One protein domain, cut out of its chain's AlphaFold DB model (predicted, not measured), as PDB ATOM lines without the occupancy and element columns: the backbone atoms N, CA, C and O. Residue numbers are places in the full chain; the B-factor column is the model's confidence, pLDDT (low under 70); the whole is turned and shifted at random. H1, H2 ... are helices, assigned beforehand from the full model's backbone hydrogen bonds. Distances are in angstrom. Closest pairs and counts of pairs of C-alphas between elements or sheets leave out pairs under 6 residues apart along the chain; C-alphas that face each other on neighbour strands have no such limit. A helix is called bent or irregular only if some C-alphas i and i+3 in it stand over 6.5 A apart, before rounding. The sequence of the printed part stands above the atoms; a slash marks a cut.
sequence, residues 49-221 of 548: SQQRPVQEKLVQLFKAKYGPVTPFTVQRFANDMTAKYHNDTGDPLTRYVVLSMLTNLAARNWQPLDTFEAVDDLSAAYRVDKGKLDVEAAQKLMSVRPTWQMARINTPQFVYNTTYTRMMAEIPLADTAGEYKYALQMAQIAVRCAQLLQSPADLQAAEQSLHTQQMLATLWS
ATOM      1  N   SER A  49     240.557 230.216 297.626       96.94
ATOM      2  CA  SER A  49     241.447 229.701 296.575       96.94
ATOM      3  C   SER A  49     242.860 230.295 296.630       96.94
ATOM      4  O   SER A  49     243.830 229.598 296.343       96.94
ATOM      5  N   GLN A  50     242.991 231.557 297.055       97.38
ATOM      6  CA  GLN A  50     244.278 232.230 297.236       97.38
ATOM      7  C   GLN A  50     244.938 231.832 298.560       97.38
ATOM      8  O   GLN A  50     246.157 231.701 298.636       97.38
ATOM      9  N   GLN A  51     244.142 231.629 299.613       97.12
ATOM     10  CA  GLN A  51     244.648 231.289 300.944       97.12
ATOM     11  C   GLN A  51     245.260 229.884 300.994       97.12
ATOM     12  O   GLN A  51     246.312 229.691 301.605       97.12
ATOM     13  N   ARG A  52     244.612 228.902 300.352       96.62
ATOM     14  CA  ARG A  52     244.945 227.479 300.501       96.62
ATOM     15  C   ARG A  52     246.393 227.129 300.112       96.62
ATOM     16  O   ARG A  52     247.064 226.525 300.949       96.62
ATOM     17  N   PRO A  53     246.941 227.556 298.954       96.75
ATOM     18  CA  PRO A  53     248.332 227.251 298.597       96.75
ATOM     19  C   PRO A  53     249.350 227.833 299.589       96.75
ATOM     20  O   PRO A  53     250.352 227.198 299.922       96.75
ATOM     21  N   VAL A  54     249.086 229.038 300.107       95.12
ATOM     22  CA  VAL A  54     249.951 229.688 301.103       95.12
ATOM     23  C   VAL A  54     249.881 228.948 302.435       95.12
ATOM     24  O   VAL A  54     250.914 228.684 303.051       95.12
ATOM     25  N   GLN A  55     248.680 228.553 302.857       94.12
ATOM     26  CA  GLN A  55     248.476 227.758 304.063       94.12
ATOM     27  C   GLN A  55     249.196 226.406 303.974       94.12
ATOM     28  O   GLN A  55     249.892 226.024 304.915       94.12
ATOM     29  N   GLU A  56     249.089 225.700 302.848       94.94
ATOM     30  CA  GLU A  56     249.785 224.431 302.615       94.94
ATOM     31  C   GLU A  56     251.303 224.600 302.687       94.94
ATOM     32  O   GLU A  56     251.972 223.846 303.400       94.94
ATOM     33  N   LYS A  57     251.846 225.634 302.034       93.25
ATOM     34  CA  LYS A  57     253.278 225.956 302.090       93.25
ATOM     35  C   LYS A  57     253.740 226.253 303.517       93.25
ATOM     36  O   LYS A  57     254.779 225.751 303.942       93.25
ATOM     37  N   LEU A  58     252.973 227.027 304.285       89.94
ATOM     38  CA  LEU A  58     253.283 227.323 305.687       89.94
ATOM     39  C   LEU A  58     253.235 226.068 306.566       89.94
ATOM     40  O   LEU A  58     254.101 225.888 307.420       89.94
ATOM     41  N   VAL A  59     252.273 225.172 306.334       89.12
ATOM     42  CA  VAL A  59     252.188 223.882 307.033       89.12
ATOM     43  C   VAL A  59     253.371 222.979 306.675       89.12
ATOM     44  O   VAL A  59     253.921 222.332 307.565       89.12
ATOM     45  N   GLN A  60     253.800 222.938 305.410       90.94
ATOM     46  CA  GLN A  60     254.994 222.191 304.993       90.94
ATOM     47  C   GLN A  60     256.263 222.745 305.655       90.94
ATOM     48  O   GLN A  60     257.040 221.976 306.221       90.94
ATOM     49  N   LEU A  61     256.434 224.073 305.671       87.00
ATOM     50  CA  LEU A  61     257.544 224.740 306.361       87.00
ATOM     51  C   LEU A  61     257.537 224.452 307.869       87.00
ATOM     52  O   LEU A  61     258.588 224.197 308.454       87.00
ATOM     53  N   PHE A  62     256.358 224.450 308.495       85.94
ATOM     54  CA  PHE A  62     256.201 224.091 309.903       85.94
ATOM     55  C   PHE A  62     256.617 222.639 310.169       85.94
ATOM     56  O   PHE A  62     257.456 222.392 311.037       85.94
ATOM     57  N   LYS A  63     256.089 221.684 309.394       88.44
ATOM     58  CA  LYS A  63     256.440 220.259 309.519       88.44
ATOM     59  C   LYS A  63     257.946 220.037 309.369       88.44
ATOM     60  O   LYS A  63     258.527 219.310 310.170       88.44
ATOM     61  N   ALA A  64     258.574 220.697 308.395       89.56
ATOM     62  CA  ALA A  64     260.011 220.596 308.159       89.56
ATOM     63  C   ALA A  64     260.847 221.166 309.320       89.56
ATOM     64  O   ALA A  64     261.866 220.585 309.680       89.56
ATOM     65  N   LYS A  65     260.422 222.287 309.923       88.12
ATOM     66  CA  LYS A  65     261.209 222.997 310.946       88.12
ATOM     67  C   LYS A  65     261.019 222.464 312.371       88.12
ATOM     68  O   LYS A  65     261.959 222.540 313.158       88.12
ATOM     69  N   TYR A  66     259.837 221.959 312.729       84.44
ATOM     70  CA  TYR A  66     259.522 221.607 314.125       84.44
ATOM     71  C   TYR A  66     259.135 220.139 314.349       84.44
ATOM     72  O   TYR A  66     258.937 219.747 315.498       84.44
ATOM     73  N   GLY A  67     259.051 219.318 313.297       86.62
ATOM     74  CA  GLY A  67     258.740 217.894 313.427       86.62
ATOM     75  C   GLY A  67     257.279 217.629 313.841       86.62
ATOM     76  O   GLY A  67     256.372 218.288 313.324       86.62
ATOM     77  N   PRO A  68     257.009 216.646 314.728       83.25
ATOM     78  CA  PRO A  68     255.653 216.296 315.151       83.25
ATOM     79  C   PRO A  68     254.880 217.472 315.766       83.25
ATOM     80  O   PRO A  68     255.423 218.300 316.504       83.25
ATOM     81  N   VAL A  69     253.572 217.515 315.500       78.69
ATOM     82  CA  VAL A  69     252.672 218.533 316.058       78.69
ATOM     83  C   VAL A  69     252.438 218.236 317.540       78.69
ATOM     84  O   VAL A  69     251.709 217.316 317.895       78.69
ATOM     85  N   THR A  70     253.058 219.029 318.406       81.38
ATOM     86  CA  THR A  70     252.889 218.999 319.863       81.38
ATOM     87  C   THR A  70     252.470 220.392 320.337       81.38
ATOM     88  O   THR A  70     252.777 221.369 319.649       81.38
ATOM     89  N   PRO A  71     251.832 220.545 321.512       75.06
ATOM     90  CA  PRO A  71     251.502 221.873 322.037       75.06
ATOM     91  C   PRO A  71     252.719 222.815 322.102       75.06
ATOM     92  O   PRO A  71     252.620 223.993 321.771       75.06
ATOM     93  N   PHE A  72     253.900 222.282 322.439       78.38
ATOM     94  CA  PHE A  72     255.145 223.051 322.503       78.38
ATOM     95  C   PHE A  72     255.664 223.479 321.123       78.38
ATOM     96  O   PHE A  72     256.063 224.629 320.941       78.38
ATOM     97  N   THR A  73     255.650 222.580 320.131       82.25
ATOM     98  CA  THR A  73     256.094 222.919 318.766       82.25
ATOM     99  C   THR A  73     255.137 223.896 318.098       82.25
ATOM    100  O   THR A  73     255.592 224.819 317.424       82.25
ATOM    101  N   VAL A  74     253.830 223.774 318.357       76.94
ATOM    102  CA  VAL A  74     252.840 224.759 317.908       76.94
ATOM    103  C   VAL A  74     253.085 226.119 318.559       76.94
ATOM    104  O   VAL A  74     253.048 227.119 317.846       76.94
ATOM    105  N   GLN A  75     253.421 226.171 319.855       78.75
ATOM    106  CA  GLN A  75     253.747 227.447 320.496       78.75
ATOM    107  C   GLN A  75     254.969 228.114 319.890       78.75
ATOM    108  O   GLN A  75     254.967 229.309 319.606       78.75
ATOM    109  N   ARG A  76     256.039 227.343 319.695       83.50
ATOM    110  CA  ARG A  76     257.275 227.879 319.133       83.50
ATOM    111  C   ARG A  76     257.053 228.413 317.722       83.50
ATOM    112  O   ARG A  76     257.602 229.449 317.372       83.50
ATOM    113  N   PHE A  77     256.222 227.739 316.932       84.94
ATOM    114  CA  PHE A  77     255.820 228.245 315.629       84.94
ATOM    115  C   PHE A  77     254.960 229.494 315.720       84.94
ATOM    116  O   PHE A  77     255.220 230.424 314.970       84.94
ATOM    117  N   ALA A  78     253.992 229.552 316.635       79.50
ATOM    118  CA  ALA A  78     253.204 230.760 316.845       79.50
ATOM    119  C   ALA A  78     254.115 231.956 317.170       79.50
ATOM    120  O   ALA A  78     254.059 232.964 316.475       79.50
ATOM    121  N   ASN A  79     255.047 231.793 318.114       81.38
ATOM    122  CA  ASN A  79     256.023 232.822 318.480       81.38
ATOM    123  C   ASN A  79     256.930 233.227 317.306       81.38
ATOM    124  O   ASN A  79     257.120 234.417 317.061       81.38
ATOM    125  N   ASP A  80     257.482 232.256 316.569       85.69
ATOM    126  CA  ASP A  80     258.354 232.529 315.419       85.69
ATOM    127  C   ASP A  80     257.590 233.240 314.293       85.69
ATOM    128  O   ASP A  80     258.147 234.101 313.612       85.69
ATOM    129  N   MET A  81     256.313 232.904 314.103       82.56
ATOM    130  CA  MET A  81     255.441 233.578 313.147       82.56
ATOM    131  C   MET A  81     255.178 235.007 313.619       82.56
ATOM    132  O   MET A  81     255.533 235.933 312.899       82.56
ATOM    133  N   THR A  82     254.676 235.216 314.836       78.38
ATOM    134  CA  THR A  82     254.445 236.549 315.418       78.38
ATOM    135  C   THR A  82     255.687 237.444 315.310       78.38
ATOM    136  O   THR A  82     255.610 238.556 314.786       78.38
ATOM    137  N   ALA A  83     256.866 236.932 315.683       83.31
ATOM    138  CA  ALA A  83     258.130 237.661 315.575       83.31
ATOM    139  C   ALA A  83     258.512 238.002 314.125       83.31
ATOM    140  O   ALA A  83     259.053 239.078 313.867       83.31
ATOM    141  N   LYS A  84     258.233 237.112 313.167       81.31
ATOM    142  CA  LYS A  84     258.484 237.377 311.747       81.31
ATOM    143  C   LYS A  84     257.512 238.420 311.183       81.31
ATOM    144  O   LYS A  84     257.948 239.298 310.451       81.31
ATOM    145  N   TYR A  85     256.230 238.367 311.546       75.88
ATOM    146  CA  TYR A  85     255.202 239.255 310.981       75.88
ATOM    147  C   TYR A  85     255.195 240.665 311.560       75.88
ATOM    148  O   TYR A  85     254.892 241.599 310.826       75.88
ATOM    149  N   HIS A  86     255.551 240.861 312.831       76.00
ATOM    150  CA  HIS A  86     255.664 242.226 313.358       76.00
ATOM    151  C   HIS A  86     256.839 243.002 312.751       76.00
ATOM    152  O   HIS A  86     256.804 244.230 312.734       76.00
ATOM    153  N   ASN A  87     257.852 242.303 312.229       75.56
ATOM    154  CA  ASN A  87     259.052 242.916 311.662       75.56
ATOM    155  C   ASN A  87     259.040 243.012 310.127       75.56
ATOM    156  O   ASN A  87     259.860 243.736 309.571       75.56
ATOM    157  N   ASP A  88     258.136 242.308 309.443       71.06
ATOM    158  CA  ASP A  88     258.108 242.222 307.982       71.06
ATOM    159  C   ASP A  88     256.721 242.612 307.445       71.06
ATOM    160  O   ASP A  88     255.722 241.932 307.694       71.06
ATOM    161  N   THR A  89     256.638 243.707 306.679       61.34
ATOM    162  CA  THR A  89     255.413 244.167 305.989       61.34
ATOM    163  C   THR A  89     255.092 243.317 304.757       61.34
ATOM    164  O   THR A  89     254.663 243.855 303.737       61.34
ATOM    165  N   GLY A  90     255.359 242.011 304.822       75.12
ATOM    166  CA  GLY A  90     255.303 241.092 303.693       75.12
ATOM    167  C   GLY A  90     253.951 241.053 302.973       75.12
ATOM    168  O   GLY A  90     252.977 241.698 303.365       75.12
ATOM    169  N   ASP A  91     253.906 240.252 301.906       91.38
ATOM    170  CA  ASP A  91     252.724 240.027 301.069       91.38
ATOM    171  C   ASP A  91     251.418 239.931 301.899       91.38
ATOM    172  O   ASP A  91     251.315 239.075 302.791       91.38
ATOM    173  N   PRO A  92     250.409 240.787 301.635       94.00
ATOM    174  CA  PRO A  92     249.189 240.806 302.431       94.00
ATOM    175  C   PRO A  92     248.436 239.477 302.462       94.00
ATOM    176  O   PRO A  92     247.880 239.103 303.493       94.00
ATOM    177  N   LEU A  93     248.444 238.709 301.371       94.81
ATOM    178  CA  LEU A  93     247.818 237.387 301.371       94.81
ATOM    179  C   LEU A  93     248.478 236.479 302.421       94.81
ATOM    180  O   LEU A  93     247.789 235.859 303.234       94.81
ATOM    181  N   THR A  94     249.808 236.458 302.454       92.50
ATOM    182  CA  THR A  94     250.576 235.710 303.452       92.50
ATOM    183  C   THR A  94     250.257 236.175 304.872       92.50
ATOM    184  O   THR A  94     249.951 235.346 305.730       92.50
ATOM    185  N   ARG A  95     250.236 237.489 305.124       91.62
ATOM    186  CA  ARG A  95     249.897 238.039 306.448       91.62
ATOM    187  C   ARG A  95     248.493 237.632 306.909       91.62
ATOM    188  O   ARG A  95     248.330 237.256 308.069       91.62
ATOM    189  N   TYR A  96     247.491 237.674 306.027       94.81
ATOM    190  CA  TYR A  96     246.126 237.241 306.351       94.81
ATOM    191  C   TYR A  96     246.079 235.774 306.796       94.81
ATOM    192  O   TYR A  96     245.495 235.451 307.837       94.81
ATOM    193  N   VAL A  97     246.701 234.884 306.011       94.38
ATOM    194  CA  VAL A  97     246.717 233.442 306.296       94.38
ATOM    195  C   VAL A  97     247.384 233.183 307.638       94.38
ATOM    196  O   VAL A  97     246.882 232.383 308.426       94.38
ATOM    197  N   VAL A  98     248.467 233.895 307.948       91.44
ATOM    198  CA  VAL A  98     249.148 233.705 309.226       91.44
ATOM    199  C   VAL A  98     248.334 234.158 310.408       91.44
ATOM    200  O   VAL A  98     248.193 233.379 311.342       91.44
ATOM    201  N   LEU A  99     247.798 235.374 310.387       92.81
ATOM    202  CA  LEU A  99     246.984 235.859 311.498       92.81
ATOM    203  C   LEU A  99     245.790 234.919 311.736       92.81
ATOM    204  O   LEU A  99     245.540 234.513 312.868       92.81
ATOM    205  N   SER A 100     245.155 234.439 310.662       95.19
ATOM    206  CA  SER A 100     244.086 233.432 310.739       95.19
ATOM    207  C   SER A 100     244.559 232.099 311.341       95.19
ATOM    208  O   SER A 100     243.847 231.472 312.132       95.19
ATOM    209  N   MET A 101     245.760 231.633 310.981       92.62
ATOM    210  CA  MET A 101     246.364 230.437 311.573       92.62
ATOM    211  C   MET A 101     246.717 230.654 313.049       92.62
ATOM    212  O   MET A 101     246.425 229.773 313.852       92.62
ATOM    213  N   LEU A 102     247.283 231.807 313.416       90.50
ATOM    214  CA  LEU A 102     247.645 232.165 314.789       90.50
ATOM    215  C   LEU A 102     246.420 232.175 315.697       90.50
ATOM    216  O   LEU A 102     246.440 231.482 316.711       90.50
ATOM    217  N   THR A 103     245.321 232.825 315.296       93.44
ATOM    218  CA  THR A 103     244.057 232.790 316.052       93.44
ATOM    219  C   THR A 103     243.610 231.351 316.325       93.44
ATOM    220  O   THR A 103     243.259 230.996 317.449       93.44
ATOM    221  N   ASN A 104     243.642 230.480 315.310       91.62
ATOM    222  CA  ASN A 104     243.206 229.090 315.458       91.62
ATOM    223  C   ASN A 104     244.167 228.240 316.302       91.62
ATOM    224  O   ASN A 104     243.715 227.411 317.094       91.62
ATOM    225  N   LEU A 105     245.476 228.403 316.113       89.44
ATOM    226  CA  LEU A 105     246.496 227.640 316.829       89.44
ATOM    227  C   LEU A 105     246.561 228.061 318.299       89.44
ATOM    228  O   LEU A 105     246.550 227.184 319.160       89.44
ATOM    229  N   ALA A 106     246.543 229.358 318.600       88.62
ATOM    230  CA  ALA A 106     246.505 229.868 319.969       88.62
ATOM    231  C   ALA A 106     245.233 229.412 320.704       88.62
ATOM    232  O   ALA A 106     245.311 228.890 321.821       88.62
ATOM    233  N   ALA A 107     244.067 229.482 320.045       90.06
ATOM    234  CA  ALA A 107     242.812 229.027 320.643       90.06
ATOM    235  C   ALA A 107     242.854 227.529 320.975       90.06
ATOM    236  O   ALA A 107     242.443 227.105 322.056       90.06
ATOM    237  N   ARG A 108     243.413 226.718 320.065       87.50
ATOM    238  CA  ARG A 108     243.574 225.272 320.269       87.50
ATOM    239  C   ARG A 108     244.555 224.918 321.385       87.50
ATOM    240  O   ARG A 108     244.414 223.857 321.982       87.50
ATOM    241  N   ASN A 109     245.516 225.793 321.673       84.06
ATOM    242  CA  ASN A 109     246.498 225.619 322.744       84.06
ATOM    243  C   ASN A 109     246.148 226.387 324.024       84.06
ATOM    244  O   ASN A 109     247.009 226.542 324.889       84.06
ATOM    245  N   TRP A 110     244.892 226.828 324.185       85.94
ATOM    246  CA  TRP A 110     244.422 227.473 325.417       85.94
ATOM    247  C   TRP A 110     245.178 228.771 325.753       85.94
ATOM    248  O   TRP A 110     245.546 229.022 326.902       85.94
ATOM    249  N   GLN A 111     245.412 229.613 324.743       85.81
ATOM    250  CA  GLN A 111     246.118 230.893 324.879       85.81
ATOM    251  C   GLN A 111     245.217 232.063 324.508       85.81
ATOM    252  O   GLN A 111     245.218 232.517 323.364       85.81
ATOM    253  N   PRO A 112     244.413 232.563 325.456       85.75
ATOM    254  CA  PRO A 112     243.427 233.590 325.153       85.75
ATOM    255  C   PRO A 112     244.062 234.920 324.736       85.75
ATOM    256  O   PRO A 112     243.521 235.557 323.841       85.75
ATOM    257  N   LEU A 113     245.197 235.322 325.326       85.25
ATOM    258  CA  LEU A 113     245.878 236.576 324.967       85.25
ATOM    259  C   LEU A 113     246.282 236.576 323.488       85.25
ATOM    260  O   LEU A 113     245.737 237.363 322.721       85.25
ATOM    261  N   ASP A 114     247.116 235.617 323.085       87.50
ATOM    262  CA  ASP A 114     247.594 235.477 321.704       87.50
ATOM    263  C   ASP A 114     246.435 235.278 320.710       87.50
ATOM    264  O   ASP A 114     246.466 235.772 319.583       87.50
ATOM    265  N   THR A 115     245.371 234.578 321.130       90.62
ATOM    266  CA  THR A 115     244.177 234.378 320.297       90.62
ATOM    267  C   THR A 115     243.501 235.707 319.969       90.62
ATOM    268  O   THR A 115     243.219 235.970 318.799       90.62
ATOM    269  N   PHE A 116     243.211 236.525 320.985       90.88
ATOM    270  CA  PHE A 116     242.503 237.792 320.799       90.88
ATOM    271  C   PHE A 116     243.403 238.879 320.198       90.88
ATOM    272  O   PHE A 116     242.910 239.688 319.419       90.88
ATOM    273  N   GLU A 117     244.709 238.859 320.473       89.56
ATOM    274  CA  GLU A 117     245.684 239.739 319.815       89.56
ATOM    275  C   GLU A 117     245.741 239.472 318.304       89.56
ATOM    276  O   GLU A 117     245.639 240.400 317.504       89.56
ATOM    277  N   ALA A 118     245.762 238.201 317.888       91.44
ATOM    278  CA  ALA A 118     245.694 237.852 316.472       91.44
ATOM    279  C   ALA A 118     244.367 238.285 315.812       91.44
ATOM    280  O   ALA A 118     244.367 238.678 314.643       91.44
ATOM    281  N   VAL A 119     243.237 238.241 316.537       94.38
ATOM    282  CA  VAL A 119     241.948 238.777 316.046       94.38
ATOM    283  C   VAL A 119     242.007 240.298 315.885       94.38
ATOM    284  O   VAL A 119     241.551 240.817 314.861       94.38
ATOM    285  N   ASP A 120     242.590 241.009 316.854       92.06
ATOM    286  CA  ASP A 120     242.785 242.459 316.792       92.06
ATOM    287  C   ASP A 120     243.625 242.839 315.566       92.06
ATOM    288  O   ASP A 120     243.168 243.633 314.739       92.06
ATOM    289  N   ASP A 121     244.776 242.194 315.374       91.88
ATOM    290  CA  ASP A 121     245.657 242.411 314.224       91.88
ATOM    291  C   ASP A 121     244.973 242.106 312.885       91.88
ATOM    292  O   ASP A 121     245.130 242.851 311.908       91.88
ATOM    293  N   LEU A 122     244.180 241.030 312.824       94.44
ATOM    294  CA  LEU A 122     243.433 240.665 311.623       94.44
ATOM    295  C   LEU A 122     242.372 241.725 311.295       94.44
ATOM    296  O   LEU A 122     242.254 242.143 310.143       94.44
ATOM    297  N   SER A 123     241.643 242.208 312.302       94.25
ATOM    298  CA  SER A 123     240.605 243.237 312.140       94.25
ATOM    299  C   SER A 123     241.144 244.637 311.847       94.25
ATOM    300  O   SER A 123     240.456 245.442 311.209       94.25
ATOM    301  N   ALA A 124     242.377 244.916 312.272       91.94
ATOM    302  CA  ALA A 124     243.080 246.156 311.984       91.94
ATOM    303  C   ALA A 124     243.613 246.197 310.544       91.94
ATOM    304  O   ALA A 124     243.633 247.263 309.930       91.94
ATOM    305  N   ALA A 125     244.035 245.054 309.994       93.25
ATOM    306  CA  ALA A 125     244.611 244.976 308.652       93.25
ATOM    307  C   ALA A 125     243.578 244.674 307.549       93.25
ATOM    308  O   ALA A 125     243.737 245.151 306.423       93.25
ATOM    309  N   TYR A 126     242.515 243.921 307.856       95.88
ATOM    310  CA  TYR A 126     241.558 243.411 306.869       95.88
ATOM    311  C   TYR A 126     240.115 243.783 307.201       95.88
ATOM    312  O   TYR A 126     239.743 243.986 308.355       95.88
ATOM    313  N   ARG A 127     239.271 243.839 306.168       94.94
ATOM    314  CA  ARG A 127     237.825 244.097 306.274       94.94
ATOM    315  C   ARG A 127     237.064 242.868 306.785       94.94
ATOM    316  O   ARG A 127     236.167 242.366 306.116       94.94
ATOM    317  N   VAL A 128     237.455 242.368 307.953       94.25
ATOM    318  CA  VAL A 128     236.799 241.258 308.655       94.25
ATOM    319  C   VAL A 128     235.798 241.772 309.689       94.25
ATOM    320  O   VAL A 128     235.945 242.868 310.237       94.25
ATOM    321  N   ASP A 129     234.779 240.961 309.965       91.38
ATOM    322  CA  ASP A 129     233.843 241.173 311.072       91.38
ATOM    323  C   ASP A 129     234.529 240.742 312.381       91.38
ATOM    324  O   ASP A 129     234.627 239.551 312.690       91.38
ATOM    325  N   LYS A 130     235.063 241.724 313.118       91.31
ATOM    326  CA  LYS A 130     235.783 241.487 314.378       91.31
ATOM    327  C   LYS A 130     234.887 240.798 315.411       91.31
ATOM    328  O   LYS A 130     235.324 239.831 316.025       91.31
ATOM    329  N   GLY A 131     233.641 241.254 315.578       87.06
ATOM    330  CA  GLY A 131     232.722 240.705 316.578       87.06
ATOM    331  C   GLY A 131     232.439 239.222 316.341       87.06
ATOM    332  O   GLY A 131     232.449 238.423 317.281       87.06
ATOM    333  N   LYS A 132     232.280 238.827 315.074       91.94
ATOM    334  CA  LYS A 132     232.185 237.417 314.683       91.94
ATOM    335  C   LYS A 132     233.452 236.633 315.031       91.94
ATOM    336  O   LYS A 132     233.347 235.553 315.611       91.94
ATOM    337  N   LEU A 133     234.630 237.159 314.687       93.38
ATOM    338  CA  LEU A 133     235.911 236.498 314.952       93.38
ATOM    339  C   LEU A 133     236.181 236.322 316.450       93.38
ATOM    340  O   LEU A 133     236.611 235.243 316.851       93.38
ATOM    341  N   ASP A 134     235.875 237.325 317.274       89.88
ATOM    342  CA  ASP A 134     235.991 237.247 318.735       89.88
ATOM    343  C   ASP A 134     235.093 236.137 319.307       89.88
ATOM    344  O   ASP A 134     235.539 235.334 320.132       89.88
ATOM    345  N   VAL A 135     233.841 236.035 318.836       90.44
ATOM    346  CA  VAL A 135     232.915 234.965 319.246       90.44
ATOM    347  C   VAL A 135     233.442 233.593 318.832       90.44
ATOM    348  O   VAL A 135     233.455 232.673 319.650       90.44
ATOM    349  N   GLU A 136     233.886 233.434 317.584       94.12
ATOM    350  CA  GLU A 136     234.432 232.164 317.091       94.12
ATOM    351  C   GLU A 136     235.704 231.756 317.847       94.12
ATOM    352  O   GLU A 136     235.870 230.587 318.199       94.12
ATOM    353  N   ALA A 137     236.590 232.711 318.130       93.06
ATOM    354  CA  ALA A 137     237.796 232.512 318.924       93.06
ATOM    355  C   ALA A 137     237.466 232.063 320.355       93.06
ATOM    356  O   ALA A 137     237.991 231.049 320.824       93.06
ATOM    357  N   ALA A 138     236.544 232.760 321.024       89.69
ATOM    358  CA  ALA A 138     236.094 232.411 322.366       89.69
ATOM    359  C   ALA A 138     235.427 231.026 322.399       89.69
ATOM    360  O   ALA A 138     235.714 230.217 323.279       89.69
ATOM    361  N   GLN A 139     234.585 230.698 321.416       93.00
ATOM    362  CA  GLN A 139     233.981 229.367 321.304       93.00
ATOM    363  C   GLN A 139     235.034 228.273 321.112       93.00
ATOM    364  O   GLN A 139     234.945 227.227 321.755       93.00
ATOM    365  N   LYS A 140     236.051 228.513 320.273       92.75
ATOM    366  CA  LYS A 140     237.163 227.573 320.062       92.75
ATOM    367  C   LYS A 140     237.948 227.340 321.350       92.75
ATOM    368  O   LYS A 140     238.130 226.177 321.711       92.75
ATOM    369  N   LEU A 141     238.320 228.403 322.070       88.50
ATOM    370  CA  LEU A 141     238.975 228.317 323.385       88.50
ATOM    371  C   LEU A 141     238.171 227.438 324.355       88.50
ATOM    372  O   LEU A 141     238.729 226.563 325.009       88.50
ATOM    373  N   MET A 142     236.848 227.616 324.387       86.19
ATOM    374  CA  MET A 142     235.954 226.877 325.286       86.19
ATOM    375  C   MET A 142     235.662 225.437 324.846       86.19
ATOM    376  O   MET A 142     235.237 224.622 325.662       86.19
ATOM    377  N   SER A 143     235.849 225.118 323.564       88.62
ATOM    378  CA  SER A 143     235.595 223.776 323.022       88.62
ATOM    379  C   SER A 143     236.719 222.783 323.312       88.62
ATOM    380  O   SER A 143     236.482 221.576 323.381       88.62
ATOM    381  N   VAL A 144     237.948 223.270 323.490       83.94
ATOM    382  CA  VAL A 144     239.100 222.412 323.758       83.94
ATOM    383  C   VAL A 144     239.077 222.013 325.225       83.94
ATOM    384  O   VAL A 144     238.991 222.871 326.088       83.94
ATOM    385  N   ARG A 145     239.166 220.718 325.538       78.56
ATOM    386  CA  ARG A 145     239.359 220.274 326.925       78.56
ATOM    387  C   ARG A 145     240.840 220.411 327.284       78.56
ATOM    388  O   ARG A 145     241.667 219.880 326.540       78.56
ATOM    389  N   PRO A 146     241.197 221.072 328.397       72.94
ATOM    390  CA  PRO A 146     242.594 221.227 328.762       72.94
ATOM    391  C   PRO A 146     243.159 219.851 329.118       72.94
ATOM    392  O   PRO A 146     242.630 219.151 329.983       72.94
ATOM    393  N   THR A 147     244.234 219.443 328.449       76.38
ATOM    394  CA  THR A 147     245.015 218.290 328.903       76.38
ATOM    395  C   THR A 147     245.812 218.683 330.146       76.38
ATOM    396  O   THR A 147     246.072 219.864 330.392       76.38
ATOM    397  N   TRP A 148     246.259 217.701 330.930       66.38
ATOM    398  CA  TRP A 148     247.095 217.957 332.109       66.38
ATOM    399  C   TRP A 148     248.379 218.748 331.772       66.38
ATOM    400  O   TRP A 148     248.866 219.520 332.595       66.38
ATOM    401  N   GLN A 149     248.906 218.605 330.547       67.75
ATOM    402  CA  GLN A 149     250.058 219.367 330.046       67.75
ATOM    403  C   GLN A 149     249.704 220.836 329.787       67.75
ATOM    404  O   GLN A 149     250.466 221.720 330.171       67.75
ATOM    405  N   MET A 150     248.539 221.111 329.191       65.19
ATOM    406  CA  MET A 150     248.057 222.480 328.965       65.19
ATOM    407  C   MET A 150     247.762 223.193 330.289       65.19
ATOM    408  O   MET A 150     248.140 224.351 330.451       65.19
ATOM    409  N   ALA A 151     247.200 222.474 331.268       61.62
ATOM    410  CA  ALA A 151     246.913 222.995 332.604       61.62
ATOM    411  C   ALA A 151     248.172 223.423 333.395       61.62
ATOM    412  O   ALA A 151     248.065 224.246 334.305       61.62
ATOM    413  N   ARG A 152     249.360 222.884 333.061       58.22
ATOM    414  CA  ARG A 152     250.651 223.301 333.652       58.22
ATOM    415  C   ARG A 152     251.170 224.622 333.091       58.22
ATOM    416  O   ARG A 152     251.842 225.340 333.822       58.22
ATOM    417  N   ILE A 153     250.909 224.908 331.814       60.84
ATOM    418  CA  ILE A 153     251.389 226.125 331.140       60.84
ATOM    419  C   ILE A 153     250.439 227.284 331.439       60.84
ATOM    420  O   ILE A 153     250.881 228.352 331.848       60.84
ATOM    421  N   ASN A 154     249.135 227.040 331.307       62.94
ATOM    422  CA  ASN A 154     248.085 227.984 331.650       62.94
ATOM    423  C   ASN A 154     247.110 227.298 332.601       62.94
ATOM    424  O   ASN A 154     246.500 226.286 332.254       62.94
ATOM    425  N   THR A 155     246.918 227.851 333.799       65.00
ATOM    426  CA  THR A 155     245.872 227.325 334.680       65.00
ATOM    427  C   THR A 155     244.512 227.541 334.007       65.00
ATOM    428  O   THR A 155     244.289 228.608 333.423       65.00
ATOM    429  N   PRO A 156     243.567 226.586 334.086       64.44
ATOM    430  CA  PRO A 156     242.232 226.795 333.531       64.44
ATOM    431  C   PRO A 156     241.579 228.086 334.038       64.44
ATOM    432  O   PRO A 156     240.967 228.825 333.271       64.44
ATOM    433  N   GLN A 157     241.843 228.423 335.303       67.50
ATOM    434  CA  GLN A 157     241.479 229.691 335.922       67.50
ATOM    435  C   GLN A 157     241.965 230.913 335.129       67.50
ATOM    436  O   GLN A 157     241.190 231.834 334.880       67.50
ATOM    437  N   PHE A 158     243.241 230.941 334.735       72.06
ATOM    438  CA  PHE A 158     243.822 232.045 333.974       72.06
ATOM    439  C   PHE A 158     243.161 232.193 332.601       72.06
ATOM    440  O   PHE A 158     242.848 233.314 332.189       72.06
ATOM    441  N   VAL A 159     242.905 231.074 331.918       66.62
ATOM    442  CA  VAL A 159     242.304 231.095 330.579       66.62
ATOM    443  C   VAL A 159     240.882 231.626 330.623       66.62
ATOM    444  O   VAL A 159     240.535 232.537 329.867       66.62
ATOM    445  N   TYR A 160     240.077 231.119 331.551       73.31
ATOM    446  CA  TYR A 160     238.713 231.592 331.729       73.31
ATOM    447  C   TYR A 160     238.666 233.042 332.212       73.31
ATOM    448  O   TYR A 160     237.856 233.796 331.692       73.31
ATOM    449  N   ASN A 161     239.542 233.467 333.130       68.19
ATOM    450  CA  ASN A 161     239.574 234.851 333.616       68.19
ATOM    451  C   ASN A 161     239.985 235.842 332.512       68.19
ATOM    452  O   ASN A 161     239.374 236.895 332.350       68.19
ATOM    453  N   THR A 162     240.983 235.490 331.700       71.00
ATOM    454  CA  THR A 162     241.418 236.333 330.577       71.00
ATOM    455  C   THR A 162     240.338 236.418 329.504       71.00
ATOM    456  O   THR A 162     240.010 237.514 329.048       71.00
ATOM    457  N   THR A 163     239.739 235.273 329.151       72.44
ATOM    458  CA  THR A 163     238.614 235.219 328.211       72.44
ATOM    459  C   THR A 163     237.472 236.077 328.740       72.44
ATOM    460  O   THR A 163     237.077 237.018 328.063       72.44
ATOM    461  N   TYR A 164     237.037 235.847 329.984       74.44
ATOM    462  CA  TYR A 164     236.006 236.609 330.691       74.44
ATOM    463  C   TYR A 164     236.272 238.120 330.675       74.44
ATOM    464  O   TYR A 164     235.409 238.893 330.260       74.44
ATOM    465  N   THR A 165     237.482 238.542 331.054       72.00
ATOM    466  CA  THR A 165     237.888 239.954 331.084       72.00
ATOM    467  C   THR A 165     237.769 240.590 329.701       72.00
ATOM    468  O   THR A 165     237.216 241.684 329.577       72.00
ATOM    469  N   ARG A 166     238.220 239.891 328.651       75.56
ATOM    470  CA  ARG A 166     238.090 240.359 327.267       75.56
ATOM    471  C   ARG A 166     236.624 240.468 326.844       75.56
ATOM    472  O   ARG A 166     236.247 241.495 326.289       75.56
ATOM    473  N   MET A 167     235.778 239.482 327.162       73.12
ATOM    474  CA  MET A 167     234.344 239.547 326.818       73.12
ATOM    475  C   MET A 167     233.683 240.756 327.475       73.12
ATOM    476  O   MET A 167     232.977 241.518 326.822       73.12
ATOM    477  N   MET A 168     233.960 240.972 328.760       69.50
ATOM    478  CA  MET A 168     233.410 242.097 329.512       69.50
ATOM    479  C   MET A 168     233.925 243.456 329.012       69.50
ATOM    480  O   MET A 168     233.202 244.449 329.119       69.50
ATOM    481  N   ALA A 169     235.131 243.508 328.435       69.00
ATOM    482  CA  ALA A 169     235.709 244.708 327.828       69.00
ATOM    483  C   ALA A 169     235.176 245.010 326.413       69.00
ATOM    484  O   ALA A 169     235.029 246.183 326.068       69.00
ATOM    485  N   GLU A 170     234.856 243.985 325.616       66.88
ATOM    486  CA  GLU A 170     234.359 244.121 324.234       66.88
ATOM    487  C   GLU A 170     232.840 244.321 324.150       66.88
ATOM    488  O   GLU A 170     232.344 244.970 323.228       66.88
ATOM    489  N   ILE A 171     232.083 243.835 325.137       61.41
ATOM    490  CA  ILE A 171     230.630 244.041 325.217       61.41
ATOM    491  C   ILE A 171     230.239 245.532 325.032       61.41
ATOM    492  O   ILE A 171     229.376 245.821 324.204       61.41
ATOM    493  N   PRO A 172     230.893 246.505 325.699       58.69
ATOM    494  CA  PRO A 172     230.630 247.930 325.487       58.69
ATOM    495  C   PRO A 172     231.000 248.497 324.105       58.69
ATOM    496  O   PRO A 172     230.580 249.626 323.820       58.69
ATOM    497  N   LEU A 173     231.830 247.799 323.316       54.72
ATOM    498  CA  LEU A 173     232.299 248.215 321.985       54.72
ATOM    499  C   LEU A 173     231.345 247.733 320.885       54.72
ATOM    500  O   LEU A 173     231.002 248.515 319.997       54.72
ATOM    501  N   ALA A 174     230.815 246.513 321.006       55.16
ATOM    502  CA  ALA A 174     229.775 245.981 320.119       55.16
ATOM    503  C   ALA A 174     228.484 246.838 320.116       55.16
ATOM    504  O   ALA A 174     227.795 246.930 319.095       55.16
ATOM    505  N   ASP A 175     228.212 247.549 321.220       54.00
ATOM    506  CA  ASP A 175     227.121 248.531 321.342       54.00
ATOM    507  C   ASP A 175     227.220 249.687 320.324       54.00
ATOM    508  O   ASP A 175     226.215 250.325 320.013       54.00
ATOM    509  N   THR A 176     228.417 249.989 319.808       53.81
ATOM    510  CA  THR A 176     228.638 251.134 318.905       53.81
ATOM    511  C   THR A 176     228.461 250.790 317.424       53.81
ATOM    512  O   THR A 176     228.121 251.671 316.634       53.81
ATOM    513  N   ALA A 177     228.609 249.511 317.061       56.19
ATOM    514  CA  ALA A 177     228.435 249.009 315.696       56.19
ATOM    515  C   ALA A 177     227.008 248.491 315.410       56.19
ATOM    516  O   ALA A 177     226.690 248.132 314.279       56.19
ATOM    517  N   GLY A 178     226.126 248.450 316.420       62.56
ATOM    518  CA  GLY A 178     224.799 247.834 316.288       62.56
ATOM    519  C   GLY A 178     224.852 246.300 316.230       62.56
ATOM    520  O   GLY A 178     223.915 245.647 315.754       62.56
ATOM    521  N   GLU A 179     225.939 245.712 316.729       77.44
ATOM    522  CA  GLU A 179     226.250 244.282 316.663       77.44
ATOM    523  C   GLU A 179     225.915 243.553 317.974       77.44
ATOM    524  O   GLU A 179     226.618 242.649 318.427       77.44
ATOM    525  N   TYR A 180     224.778 243.902 318.585       82.06
ATOM    526  CA  TYR A 180     224.308 243.320 319.853       82.06
ATOM    527  C   TYR A 180     224.200 241.787 319.844       82.06
ATOM    528  O   TYR A 180     224.229 241.155 320.898       82.06
ATOM    529  N   LYS A 181     224.103 241.170 318.658       87.19
ATOM    530  CA  LYS A 181     224.140 239.711 318.499       87.19
ATOM    531  C   LYS A 181     225.452 239.118 319.032       87.19
ATOM    532  O   LYS A 181     225.399 238.141 319.776       87.19
ATOM    533  N   TYR A 182     226.600 239.693 318.673       87.25
ATOM    534  CA  TYR A 182     227.902 239.179 319.107       87.25
ATOM    535  C   TYR A 182     228.140 239.473 320.586       87.25
ATOM    536  O   TYR A 182     228.561 238.580 321.313       87.25
ATOM    537  N   ALA A 183     227.749 240.656 321.070       83.94
ATOM    538  CA  ALA A 183     227.803 240.994 322.496       83.94
ATOM    539  C   ALA A 183     227.010 239.996 323.358       83.94
ATOM    540  O   ALA A 183     227.485 239.531 324.394       83.94
ATOM    541  N   LEU A 184     225.815 239.614 322.893       88.06
ATOM    542  CA  LEU A 184     224.985 238.602 323.538       88.06
ATOM    543  C   LEU A 184     225.660 237.226 323.555       88.06
ATOM    544  O   LEU A 184     225.703 236.583 324.603       88.06
ATOM    545  N   GLN A 185     226.214 236.781 322.424       89.88
ATOM    546  CA  GLN A 185     226.949 235.514 322.349       89.88
ATOM    547  C   GLN A 185     228.180 235.520 323.262       89.88
ATOM    548  O   GLN A 185     228.419 234.549 323.979       89.88
ATOM    549  N   MET A 186     228.916 236.630 323.307       86.06
ATOM    550  CA  MET A 186     230.056 236.805 324.201       86.06
ATOM    551  C   MET A 186     229.629 236.728 325.673       86.06
ATOM    552  O   MET A 186     230.250 236.015 326.453       86.06
ATOM    553  N   ALA A 187     228.525 237.373 326.060       84.38
ATOM    554  CA  ALA A 187     228.007 237.288 327.425       84.38
ATOM    555  C   ALA A 187     227.560 235.861 327.805       84.38
ATOM    556  O   ALA A 187     227.795 235.417 328.927       84.38
ATOM    557  N   GLN A 188     226.970 235.108 326.870       91.56
ATOM    558  CA  GLN A 188     226.623 233.696 327.089       91.56
ATOM    559  C   GLN A 188     227.866 232.835 327.337       91.56
ATOM    560  O   GLN A 188     227.857 231.960 328.204       91.56
ATOM    561  N   ILE A 189     228.941 233.077 326.588       87.31
ATOM    562  CA  ILE A 189     230.213 232.382 326.787       87.31
ATOM    563  C   ILE A 189     230.837 232.786 328.129       87.31
ATOM    564  O   ILE A 189     231.303 231.908 328.848       87.31
ATOM    565  N   ALA A 190     230.762 234.061 328.523       83.62
ATOM    566  CA  ALA A 190     231.261 234.542 329.812       83.62
ATOM    567  C   ALA A 190     230.583 233.835 330.999       83.62
ATOM    568  O   ALA A 190     231.264 233.455 331.950       83.62
ATOM    569  N   VAL A 191     229.267 233.590 330.922       86.69
ATOM    570  CA  VAL A 191     228.535 232.787 331.923       86.69
ATOM    571  C   VAL A 191     229.104 231.370 331.998       86.69
ATOM    572  O   VAL A 191     229.391 230.885 333.089       86.69
ATOM    573  N   ARG A 192     229.348 230.723 330.851       87.81
ATOM    574  CA  ARG A 192     229.968 229.386 330.818       87.81
ATOM    575  C   ARG A 192     231.375 229.394 331.420       87.81
ATOM    576  O   ARG A 192     231.701 228.493 332.185       87.81
ATOM    577  N   CYS A 193     232.196 230.406 331.122       78.12
ATOM    578  CA  CYS A 193     233.512 230.574 331.750       78.12
ATOM    579  C   CYS A 193     233.378 230.672 333.271       78.12
ATOM    580  O   CYS A 193     234.041 229.932 333.988       78.12
ATOM    581  N   ALA A 194     232.486 231.530 333.768       77.00
ATOM    582  CA  ALA A 194     232.283 231.727 335.198       77.00
ATOM    583  C   ALA A 194     231.769 230.467 335.924       77.00
ATOM    584  O   ALA A 194     232.186 230.184 337.047       77.00
ATOM    585  N   GLN A 195     230.924 229.667 335.265       85.88
ATOM    586  CA  GLN A 195     230.490 228.359 335.771       85.88
ATOM    587  C   GLN A 195     231.666 227.382 335.894       85.88
ATOM    588  O   GLN A 195     231.820 226.733 336.926       85.88
ATOM    589  N   LEU A 196     232.525 227.305 334.873       81.81
ATOM    590  CA  LEU A 196     233.712 226.439 334.891       81.81
ATOM    591  C   LEU A 196     234.765 226.905 335.904       81.81
ATOM    592  O   LEU A 196     235.502 226.084 336.443       81.81
ATOM    593  N   LEU A 197     234.800 228.208 336.186       75.38
ATOM    594  CA  LEU A 197     235.602 228.824 337.240       75.38
ATOM    595  C   LEU A 197     235.091 228.528 338.654       75.38
ATOM    596  O   LEU A 197     235.825 228.761 339.611       75.38
ATOM    597  N   GLN A 198     233.841 228.071 338.796       83.56
ATOM    598  CA  GLN A 198     233.161 227.897 340.085       83.56
ATOM    599  C   GLN A 198     233.257 229.143 340.983       83.56
ATOM    600  O   GLN A 198     233.331 229.039 342.205       83.56
ATOM    601  N   SER A 199     233.270 230.333 340.377       80.81
ATOM    602  CA  SER A 199     233.371 231.614 341.079       80.81
ATOM    603  C   SER A 199     231.986 232.259 341.158       80.81
ATOM    604  O   SER A 199     231.500 232.771 340.146       80.81
ATOM    605  N   PRO A 200     231.318 232.266 342.332       80.56
ATOM    606  CA  PRO A 200     229.969 232.816 342.453       80.56
ATOM    607  C   PRO A 200     229.898 234.304 342.096       80.56
ATOM    608  O   PRO A 200     228.921 234.753 341.504       80.56
ATOM    609  N   ALA A 201     230.952 235.063 342.419       76.25
ATOM    610  CA  ALA A 201     231.039 236.485 342.100       76.25
ATOM    611  C   ALA A 201     231.135 236.726 340.584       76.25
ATOM    612  O   ALA A 201     230.412 237.571 340.053       76.25
ATOM    613  N   ASP A 202     231.976 235.959 339.880       77.50
ATOM    614  CA  ASP A 202     232.113 236.081 338.424       77.50
ATOM    615  C   ASP A 202     230.850 235.598 337.709       77.50
ATOM    616  O   ASP A 202     230.445 236.199 336.714       77.50
ATOM    617  N   LEU A 203     230.192 234.557 338.237       84.00
ATOM    618  CA  LEU A 203     228.940 234.039 337.686       84.00
ATOM    619  C   LEU A 203     227.832 235.081 337.787       84.00
ATOM    620  O   LEU A 203     227.215 235.409 336.776       84.00
ATOM    621  N   GLN A 204     227.650 235.671 338.969       82.19
ATOM    622  CA  GLN A 204     226.678 236.741 339.174       82.19
ATOM    623  C   GLN A 204     226.936 237.919 338.221       82.19
ATOM    624  O   GLN A 204     226.007 238.434 337.597       82.19
ATOM    625  N   ALA A 205     228.195 238.341 338.070       74.88
ATOM    626  CA  ALA A 205     228.557 239.424 337.160       74.88
ATOM    627  C   ALA A 205     228.323 239.054 335.678       74.88
ATOM    628  O   ALA A 205     227.828 239.879 334.903       74.88
ATOM    629  N   ALA A 206     228.630 237.816 335.277       80.19
ATOM    630  CA  ALA A 206     228.384 237.308 333.928       80.19
ATOM    631  C   ALA A 206     226.884 237.248 333.598       80.19
ATOM    632  O   ALA A 206     226.474 237.682 332.523       80.19
ATOM    633  N   GLU A 207     226.055 236.764 334.524       87.00
ATOM    634  CA  GLU A 207     224.598 236.679 334.366       87.00
ATOM    635  C   GLU A 207     223.957 238.063 334.275       87.00
ATOM    636  O   GLU A 207     223.118 238.309 333.404       87.00
ATOM    637  N   GLN A 208     224.403 239.009 335.108       80.00
ATOM    638  CA  GLN A 208     223.989 240.407 334.997       80.00
ATOM    639  C   GLN A 208     224.350 240.988 333.625       80.00
ATOM    640  O   GLN A 208     223.538 241.690 333.011       80.00
ATOM    641  N   SER A 209     225.546 240.685 333.113       79.12
ATOM    642  CA  SER A 209     225.972 241.090 331.772       79.12
ATOM    643  C   SER A 209     225.102 240.451 330.686       79.12
ATOM    644  O   SER A 209     224.588 241.156 329.821       79.12
ATOM    645  N   LEU A 210     224.825 239.149 330.772       86.94
ATOM    646  CA  LEU A 210     223.952 238.437 329.839       86.94
ATOM    647  C   LEU A 210     222.547 239.041 329.797       86.94
ATOM    648  O   LEU A 210     222.055 239.359 328.714       86.94
ATOM    649  N   HIS A 211     221.938 239.275 330.961       84.88
ATOM    650  CA  HIS A 211     220.630 239.920 331.051       84.88
ATOM    651  C   HIS A 211     220.636 241.288 330.354       84.88
ATOM    652  O   HIS A 211     219.765 241.590 329.540       84.88
ATOM    653  N   THR A 212     221.688 242.079 330.579       79.62
ATOM    654  CA  THR A 212     221.905 243.360 329.883       79.62
ATOM    655  C   THR A 212     221.910 243.214 328.371       79.62
ATOM    656  O   THR A 212     221.294 244.012 327.671       79.62
ATOM    657  N   GLN A 213     222.646 242.234 327.855       84.12
ATOM    658  CA  GLN A 213     222.816 242.074 326.418       84.12
ATOM    659  C   GLN A 213     221.542 241.552 325.760       84.12
ATOM    660  O   GLN A 213     221.186 242.007 324.676       84.12
ATOM    661  N   GLN A 214     220.788 240.683 326.437       89.19
ATOM    662  CA  GLN A 214     219.456 240.256 325.989       89.19
ATOM    663  C   GLN A 214     218.503 241.449 325.876       89.19
ATOM    664  O   GLN A 214     217.788 241.614 324.883       89.19
ATOM    665  N   MET A 215     218.539 242.314 326.886       85.00
ATOM    666  CA  MET A 215     217.802 243.564 326.908       85.00
ATOM    667  C   MET A 215     218.199 244.461 325.728       85.00
ATOM    668  O   MET A 215     217.350 244.817 324.909       85.00
ATOM    669  N   LEU A 216     219.481 244.792 325.589       83.62
ATOM    670  CA  LEU A 216     219.970 245.658 324.515       83.62
ATOM    671  C   LEU A 216     219.671 245.098 323.117       83.62
ATOM    672  O   LEU A 216     219.231 245.848 322.250       83.62
ATOM    673  N   ALA A 217     219.803 243.785 322.908       86.81
ATOM    674  CA  ALA A 217     219.441 243.130 321.651       86.81
ATOM    675  C   ALA A 217     217.938 243.258 321.329       86.81
ATOM    676  O   ALA A 217     217.555 243.480 320.173       86.81
ATOM    677  N   THR A 218     217.083 243.171 322.352       87.88
ATOM    678  CA  THR A 218     215.635 243.396 322.221       87.88
ATOM    679  C   THR A 218     215.348 244.846 321.835       87.88
ATOM    680  O   THR A 218     214.622 245.104 320.871       87.88
ATOM    681  N   LEU A 219     215.968 245.798 322.539       86.31
ATOM    682  CA  LEU A 219     215.846 247.223 322.240       86.31
ATOM    683  C   LEU A 219     216.327 247.569 320.840       86.31
ATOM    684  O   LEU A 219     215.667 248.337 320.153       86.31
ATOM    685  N   TRP A 220     217.436 246.990 320.401       88.94
ATOM    686  CA  TRP A 220     217.970 247.211 319.066       88.94
ATOM    687  C   TRP A 220     217.014 246.741 317.979       88.94
ATOM    688  O   TRP A 220     216.757 247.456 317.012       88.94
ATOM    689  N   SER A 221     216.441 245.550 318.154       88.38
ATOM    690  CA  SER A 221     215.454 245.007 317.221       88.38
ATOM    691  C   SER A 221     214.219 245.909 317.131       88.38
ATOM    692  O   SER A 221     213.695 246.141 316.041       88.38
TER     693      SER A 221
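Overview. This is residues 49 to 221 of the 548 residues of an uncharacterized protein of Phycisphaerales bacterium (UniProt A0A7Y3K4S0). Picture a slab of helices: H3, H4, H5, H7, H8 and H9 form an up-and-down bundle in which each runs against the one before it in the chain, with H2 beside H3 and H1 crossing steeply at the end far from H9. The short H6 lies off one edge of the slab, in the turn from H5 to H7, and touches no helix. The printed part has 173 residues with nine named helices, H1 to H9 in order, and no named strand; the class is all helix. The whole is compact, with a radius of gyration of the C-alphas of 17.3 A and spans of 50 by 38 by 26 A.

Along the chain. Find C-alpha 49 at (241.447, 229.701, 296.575); from there H1 runs to residue 66, 26.5 A long, and is only just irregular, with C-alphas 50 and 53 6.6 A apart. Read on to H2, residues 71 to 87, 24.6 A; H3, 92 to 108, 24.3 A; H4, 112 to 125, 20.1 A; and H5, 130 to 143, 19.7 A. H6, residues 148 to 153, is 9.3 A long. H7 begins at C-alpha 156, (242.232, 226.795, 333.531), and runs 31.7 A to residue 177, with a kink of 34 degrees near residue 171. H8, residues 180 to 196, is 24.5 A long, and H9, residues 200 to 221, is 31.6 A long and ends at C-alpha 221, (215.454, 245.007, 317.221).

Arrangement. Begin at the hub, H3, which touches H1, H2, H4 and H5. Residues 50 to 55 of H1 touch it at a steep tilt of 59 degrees, closest at the C-alphas of Gln 51 and Val 97, 6.1 A. H3 and H4 are a hairpin at a shallow tilt of 21 degrees, closest at the C-alphas of Thr 103 and Thr 115, 4.5 A. Farther on, H5 touches H8, closest at the C-alphas of Gly 131 and Tyr 182, 5.7 A. H8 and H9 are a hairpin at 16 degrees, closest at the C-alphas of Ala 194 and Leu 203, 4.8 A. H7 and H8 are another, closest at the C-alphas of Ile 171 and Ala 183, 5.0 A. H1 and H9 are apart. Each O i to N i+4 pair is within hydrogen-bond range in H3, H4, H5, H8 and H9; the others have 12 of 14 in H1, 12 of 13 in H2, 1 of 2 in H6 and 13 of 18 in H7.

Size, cuts and confidence. The C-alphas farthest apart, Ala 64 and Leu 219, are 53.5 A apart. The printed part has no cut, and the links from H1 through H9 are tight. Mean pLDDT of the printed part is 82.8; look for values under 70 at residues 89, 148 to 157, 159, 161 and 168 to 178.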